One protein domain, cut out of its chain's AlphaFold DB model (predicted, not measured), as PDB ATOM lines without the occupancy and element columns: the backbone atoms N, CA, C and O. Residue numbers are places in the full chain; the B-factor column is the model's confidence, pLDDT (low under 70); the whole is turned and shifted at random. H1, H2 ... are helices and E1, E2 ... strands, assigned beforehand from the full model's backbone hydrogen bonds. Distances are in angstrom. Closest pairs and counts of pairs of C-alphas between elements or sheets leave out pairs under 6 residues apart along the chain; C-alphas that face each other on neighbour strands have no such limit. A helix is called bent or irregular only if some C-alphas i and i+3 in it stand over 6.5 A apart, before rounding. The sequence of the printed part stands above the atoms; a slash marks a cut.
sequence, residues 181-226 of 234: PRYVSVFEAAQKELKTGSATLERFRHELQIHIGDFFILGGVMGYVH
ATOM      1  N   PRO A 181      -7.248  26.188 -53.902       90.19
ATOM      2  CA  PRO A 181      -7.729  27.496 -54.356       90.19
ATOM      3  C   PRO A 181      -8.600  28.243 -53.337       90.19
ATOM      4  O   PRO A 181      -8.554  29.469 -53.274       90.19
ATOM      5  N   ARG A 182      -9.349  27.524 -52.490       90.25
ATOM      6  CA  ARG A 182     -10.182  28.114 -51.432       90.25
ATOM      7  C   ARG A 182      -9.358  28.760 -50.314       90.25
ATOM      8  O   ARG A 182      -9.832  29.691 -49.669       90.25
ATOM      9  N   TYR A 183      -8.148  28.262 -50.077       89.25
ATOM     10  CA  TYR A 183      -7.293  28.676 -48.964       89.25
ATOM     11  C   TYR A 183      -6.217  29.688 -49.365       89.25
ATOM     12  O   TYR A 183      -5.608  30.285 -48.480       89.25
ATOM     13  N   VAL A 184      -6.006  29.926 -50.667       89.88
ATOM     14  CA  VAL A 184      -4.985  30.857 -51.192       89.88
ATOM     15  C   VAL A 184      -5.052  32.220 -50.504       89.88
ATOM     16  O   VAL A 184      -4.038  32.713 -50.016       89.88
ATOM     17  N   SER A 185      -6.252  32.787 -50.377       90.50
ATOM     18  CA  SER A 185      -6.467  34.096 -49.750       90.50
ATOM     19  C   SER A 185      -6.042  34.136 -48.279       90.50
ATOM     20  O   SER A 185      -5.498  35.140 -47.821       90.50
ATOM     21  N   VAL A 186      -6.235  33.041 -47.539       89.00
ATOM     22  CA  VAL A 186      -5.846  32.941 -46.126       89.00
ATOM     23  C   VAL A 186      -4.320  32.901 -45.996       89.00
ATOM     24  O   VAL A 186      -3.755  33.562 -45.125       89.00
ATOM     25  N   PHE A 187      -3.635  32.194 -46.901       89.62
ATOM     26  CA  PHE A 187      -2.169  32.175 -46.955       89.62
ATOM     27  C   PHE A 187      -1.581  33.529 -47.370       89.62
ATOM     28  O   PHE A 187      -0.600  33.973 -46.772       89.62
ATOM     29  N   GLU A 188      -2.172  34.216 -48.350       90.75
ATOM     30  CA  GLU A 188      -1.749  35.565 -48.749       90.75
ATOM     31  C   GLU A 188      -1.913  36.577 -47.609       90.75
ATOM     32  O   GLU A 188      -1.002  37.369 -47.343       90.75
ATOM     33  N   ALA A 189      -3.042  36.520 -46.896       88.44
ATOM     34  CA  ALA A 189      -3.289  37.345 -45.720       88.44
ATOM     35  C   ALA A 189      -2.239  37.085 -44.628       88.44
ATOM     36  O   ALA A 189      -1.581  38.026 -44.183       88.44
ATOM     37  N   ALA A 190      -1.995  35.817 -44.280       86.12
ATOM     38  CA  ALA A 190      -0.993  35.442 -43.283       86.12
ATOM     39  C   ALA A 190       0.427  35.896 -43.675       86.12
ATOM     40  O   ALA A 190       1.167  36.433 -42.850       86.12
ATOM     41  N   GLN A 191       0.820  35.759 -44.947       87.19
ATOM     42  CA  GLN A 191       2.113  36.258 -45.429       87.19
ATOM     43  C   GLN A 191       2.226  37.783 -45.334       87.19
ATOM     44  O   GLN A 191       3.282  38.305 -44.972       87.19
ATOM     45  N   LYS A 192       1.152  38.511 -45.654       88.19
ATOM     46  CA  LYS A 192       1.109  39.971 -45.522       88.19
ATOM     47  C   LYS A 192       1.209  40.396 -44.055       88.19
ATOM     48  O   LYS A 192       1.932  41.341 -43.746       88.19
ATOM     49  N   GLU A 193       0.548  39.690 -43.146       84.44
ATOM     50  CA  GLU A 193       0.624  39.945 -41.704       84.44
ATOM     51  C   GLU A 193       2.028  39.703 -41.138       84.44
ATOM     52  O   GLU A 193       2.525  40.525 -40.367       84.44
ATOM     53  N   LEU A 194       2.709  38.642 -41.581       84.62
ATOM     54  CA  LEU A 194       4.101  38.376 -41.211       84.62
ATOM     55  C   LEU A 194       5.058  39.443 -41.765       84.62
ATOM     56  O   LEU A 194       5.938  39.906 -41.046       84.62
ATOM     57  N   LYS A 195       4.867  39.889 -43.017       85.25
ATOM     58  CA  LYS A 195       5.679  40.963 -43.625       85.25
ATOM     59  C   LYS A 195       5.470  42.318 -42.951       85.25
ATOM     60  O   LYS A 195       6.408  43.094 -42.825       85.25
ATOM     61  N   THR A 196       4.237  42.614 -42.544       85.19
ATOM     62  CA  THR A 196       3.892  43.866 -41.849       85.19
ATOM     63  C   THR A 196       4.239  43.837 -40.359       85.19
ATOM     64  O   THR A 196       4.111  44.864 -39.698       85.19
ATOM     65  N   GLY A 197       4.669  42.688 -39.825       79.94
ATOM     66  CA  GLY A 197       4.989  42.509 -38.407       79.94
ATOM     67  C   GLY A 197       3.766  42.475 -37.486       79.94
ATOM     68  O   GLY A 197       3.925  42.545 -36.272       79.94
ATOM     69  N   SER A 198       2.553  42.366 -38.042       76.25
ATOM     70  CA  SER A 198       1.313  42.245 -37.255       76.25
ATOM     71  C   SER A 198       1.146  40.843 -36.659       76.25
ATOM     72  O   SER A 198       0.399  40.672 -35.700       76.25
ATOM     73  N   ALA A 199       1.852  39.855 -37.218       72.81
ATOM     74  CA  ALA A 199       1.907  38.481 -36.739       72.81
ATOM     75  C   ALA A 199       3.345  38.080 -36.379       72.81
ATOM     76  O   ALA A 199       4.300  38.439 -37.070       72.81
ATOM     77  N   THR A 200       3.497  37.288 -35.317       76.62
ATOM     78  CA  THR A 200       4.797  36.818 -34.812       76.62
ATOM     79  C   THR A 200       4.848  35.298 -34.748       76.62
ATOM     80  O   THR A 200       3.859  34.647 -34.406       76.62
ATOM     81  N   LEU A 201       6.017  34.718 -35.025       76.88
ATOM     82  CA  LEU A 201       6.242  33.284 -34.875       76.88
ATOM     83  C   LEU A 201       6.528  32.950 -33.409       76.88
ATOM     84  O   LEU A 201       7.440  33.516 -32.810       76.88
ATOM     85  N   GLU A 202       5.791  31.995 -32.851       76.12
ATOM     86  CA  GLU A 202       5.984  31.536 -31.476       76.12
ATOM     87  C   GLU A 202       6.550  30.110 -31.465       76.12
ATOM     88  O   GLU A 202       6.100  29.219 -32.202       76.12
ATOM     89  N   ARG A 203       7.583  29.886 -30.639       72.94
ATOM     90  CA  ARG A 203       8.149  28.546 -30.453       72.94
ATOM     91  C   ARG A 203       7.129  27.669 -29.740       72.94
ATOM     92  O   ARG A 203       6.586  28.028 -28.701       72.94
ATOM     93  N   PHE A 204       6.893  26.512 -30.329       70.12
ATOM     94  CA  PHE A 204       5.916  25.549 -29.857       70.12
ATOM     95  C   PHE A 204       6.446  24.825 -28.612       70.12
ATOM     96  O   PHE A 204       7.562  24.312 -28.651       70.12
ATOM     97  N   ARG A 205       5.678  24.828 -27.513       68.12
ATOM     98  CA  ARG A 205       6.045  24.161 -26.245       68.12
ATOM     99  C   ARG A 205       5.279  22.859 -25.986       68.12
ATOM    100  O   ARG A 205       5.807  22.003 -25.292       68.12
ATOM    101  N   HIS A 206       4.072  22.703 -26.539       60.94
ATOM    102  CA  HIS A 206       3.221  21.526 -26.326       60.94
ATOM    103  C   HIS A 206       2.576  21.050 -27.625       60.94
ATOM    104  O   HIS A 206       1.871  21.816 -28.271       60.94
ATOM    105  N   GLU A 207       2.758  19.769 -27.947       62.28
ATOM    106  CA  GLU A 207       2.352  19.145 -29.216       62.28
ATOM    107  C   GLU A 207       0.839  19.031 -29.445       62.28
ATOM    108  O   GLU A 207       0.389  18.903 -30.580       62.28
ATOM    109  N   LEU A 208       0.046  19.181 -28.384       61.69
ATOM    110  CA  LEU A 208      -1.385  18.864 -28.367       61.69
ATOM    111  C   LEU A 208      -2.311  20.094 -28.387       61.69
ATOM    112  O   LEU A 208      -3.503  19.969 -28.100       61.69
ATOM    113  N   GLN A 209      -1.780  21.289 -28.658       67.31
ATOM    114  CA  GLN A 209      -2.531  22.550 -28.597       67.31
ATOM    115  C   GLN A 209      -2.655  23.222 -29.971       67.31
ATOM    116  O   GLN A 209      -2.444  24.423 -30.116       67.31
ATOM    117  N   ILE A 210      -2.941  22.422 -30.995       76.88
ATOM    118  CA  ILE A 210      -3.233  22.913 -32.341       76.88
ATOM    119  C   ILE A 210      -4.754  23.022 -32.470       76.88
ATOM    120  O   ILE A 210      -5.454  22.026 -32.289       76.88
ATOM    121  N   HIS A 211      -5.265  24.213 -32.777       80.75
ATOM    122  CA  HIS A 211      -6.687  24.438 -33.010       80.75
ATOM    123  C   HIS A 211      -6.983  24.635 -34.498       80.75
ATOM    124  O   HIS A 211      -6.128  24.996 -35.309       80.75
ATOM    125  N   ILE A 212      -8.237  24.380 -34.866       85.06
ATOM    126  CA  ILE A 212      -8.740  24.669 -36.208       85.06
ATOM    127  C   ILE A 212      -8.638  26.177 -36.458       85.06
ATOM    128  O   ILE A 212      -9.044  26.979 -35.619       85.06
ATOM    129  N   GLY A 213      -8.109  26.554 -37.618       85.38
ATOM    130  CA  GLY A 213      -7.836  27.938 -37.995       85.38
ATOM    131  C   GLY A 213      -6.398  28.389 -37.734       85.38
ATOM    132  O   GLY A 213      -6.010  29.460 -38.201       85.38
ATOM    133  N   ASP A 214      -5.591  27.586 -37.039       84.25
ATOM    134  CA  ASP A 214      -4.213  27.956 -36.740       84.25
ATOM    135  C   ASP A 214      -3.271  27.757 -37.928       84.25
ATOM    136  O   ASP A 214      -3.434  26.868 -38.770       84.25
ATOM    137  N   PHE A 215      -2.219  28.574 -37.942       86.94
ATOM    138  CA  PHE A 215      -1.092  28.425 -38.848       86.94
ATOM    139  C   PHE A 215       0.102  27.809 -38.121       86.94
ATOM    140  O   PHE A 215       0.339  28.043 -36.938       86.94
ATOM    141  N   PHE A 216       0.923  27.039 -38.821       84.94
ATOM    142  CA  PHE A 216       2.185  26.527 -38.289       84.94
ATOM    143  C   PHE A 216       3.233  26.393 -39.387       84.94
ATOM    144  O   PHE A 216       2.930  26.512 -40.567       84.94
ATOM    145  N   ILE A 217       4.489  26.183 -38.995       85.06
ATOM    146  CA  ILE A 217       5.581  25.913 -39.932       85.06
ATOM    147  C   ILE A 217       6.144  24.543 -39.599       85.06
ATOM    148  O   ILE A 217       6.538  24.307 -38.457       85.06
ATOM    149  N   LEU A 218       6.196  23.667 -40.597       79.62
ATOM    150  CA  LEU A 218       6.778  22.335 -40.498       79.62
ATOM    151  C   LEU A 218       7.826  22.174 -41.603       79.62
ATOM    152  O   LEU A 218       7.498  22.216 -42.786       79.62
ATOM    153  N   GLY A 219       9.100  22.027 -41.227       77.62
ATOM    154  CA  GLY A 219      10.198  21.875 -42.194       77.62
ATOM    155  C   GLY A 219      10.328  23.044 -43.181       77.62
ATOM    156  O   GLY A 219      10.624  22.824 -44.348       77.62
ATOM    157  N   GLY A 220      10.038  24.273 -42.739       82.62
ATOM    158  CA  GLY A 220      10.074  25.474 -43.585       82.62
ATOM    159  C   GLY A 220       8.825  25.702 -44.444       82.62
ATOM    160  O   GLY A 220       8.733  26.730 -45.108       82.62
ATOM    161  N   VAL A 221       7.841  24.799 -44.402       84.75
ATOM    162  CA  VAL A 221       6.569  24.937 -45.126       84.75
ATOM    163  C   VAL A 221       5.481  25.429 -44.175       84.75
ATOM    164  O   VAL A 221       5.321  24.885 -43.082       84.75
ATOM    165  N   MET A 222       4.735  26.455 -44.586       85.81
ATOM    166  CA  MET A 222       3.585  26.968 -43.838       85.81
ATOM    167  C   MET A 222       2.373  26.050 -44.033       85.81
ATOM    168  O   MET A 222       2.011  25.737 -45.163       85.81
ATOM    169  N   GLY A 223       1.745  25.635 -42.936       86.81
ATOM    170  CA  GLY A 223       0.521  24.841 -42.906       86.81
ATOM    171  C   GLY A 223      -0.619  25.598 -42.229       86.81
ATOM    172  O   GLY A 223      -0.375  26.413 -41.340       86.81
ATOM    173  N   TYR A 224      -1.847  25.309 -42.659       87.69
ATOM    174  CA  TYR A 224      -3.097  25.825 -42.099       87.69
ATOM    175  C   TYR A 224      -3.967  24.652 -41.639       87.69
ATOM    176  O   TYR A 224      -4.112  23.667 -42.366       87.69
ATOM    177  N   VAL A 225      -4.549  24.751 -40.447       87.81
ATOM    178  CA  VAL A 225      -5.384  23.695 -39.864       87.81
ATOM    179  C   VAL A 225      -6.838  23.927 -40.266       87.81
ATOM    180  O   VAL A 225      -7.534  24.740 -39.666       87.81
ATOM    181  N   HIS A 226      -7.325  23.223 -41.289       86.06
ATOM    182  CA  HIS A 226      -8.726  23.349 -41.717       86.06
ATOM    183  C   HIS A 226      -9.705  22.567 -40.829       86.06
ATOM    184  O   HIS A 226     -10.818  23.026 -40.585       86.06
TER     185      HIS A 226
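Overview. This is residues 181 to 226 of the 234 residues of an uncharacterized protein of Enterovibrio nigricans DSM 22720 (UniProt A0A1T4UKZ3). One helix, H1, makes one side of this domain, and a small two-stranded hairpin, E1 and E2, lies beside the first part of the helix without packing closely on it. Between helix and hairpin the chain swings away in a wide arc of 18 residues with no named element, 197 to 214, and then comes back to the hairpin, while residues 192 to 197 stick out at the far end of the helix. The printed part has 46 residues with one named helix and two named strands, in the order H1, E1, E2 along the chain; the sheet has the order E1 - E2 and is antiparallel, and the class is mixed, helices and strands. The whole is only just compact, close to loose, with a radius of gyration of the C-alphas of 11.1 A, and its C-alphas span 28 by 24 by 18 A.

Along the chain. H1 is residues 181 to 196, and it begins with C-alpha 181 at (-7.729, 27.496, -54.356) and ends with C-alpha 196 at (3.892, 43.866, -41.849), 23.7 A from first to last C-alpha. It is irregular: C-alphas 182 and 185 are 7.2 A apart. E1 is residues 215 to 218, 10.1 A from first to last C-alpha, and begins with C-alpha 215 at (-1.092, 28.425, -38.848). E2 is residues 221 to 224, 10.2 A long in the same measure, and ends with C-alpha 224 at (-3.097, 25.825, -42.099).

Arrangement. E1 and E2 are antiparallel neighbours and form a hairpin, with 147 degrees between their N-to-C directions. The C-alphas of Phe 215 and Tyr 224 face each other at 4.6 A, and those of Ile 217 and Met 222 at 4.5 A. N 216 and O 223 are within hydrogen-bond range at 2.9 A, as are N 223 and O 216 at 2.8 A. H1 and E2 are near each other, with no pair of C-alphas within 8 A but 8 pairs within 10 A. H1 and E1 have 3 pairs of C-alphas within 10 A. Residues 183 to 191 of H1 make these pairs with the two strands. In H1, 10 of 12 O i to N i+4 pairs are within hydrogen-bond range.

Size, cuts and confidence. The outline is rounded, and the two C-alphas farthest apart are those of Pro 181 and Arg 205, at 31.5 A. The first and last printed C-alphas, of Pro 181 and His 226, are 13.3 A apart. The printed part has no cut. The link from H1 to E1 is long, with 18 residues, and the link from E1 to E2 is tight, with 2 residues. Residues 192 to 197, of which 192 to 196 belong to H1, stand free. The mean pLDDT of the printed part is 81.7, and the model's confidence is low, under 70, at residues 205 to 209.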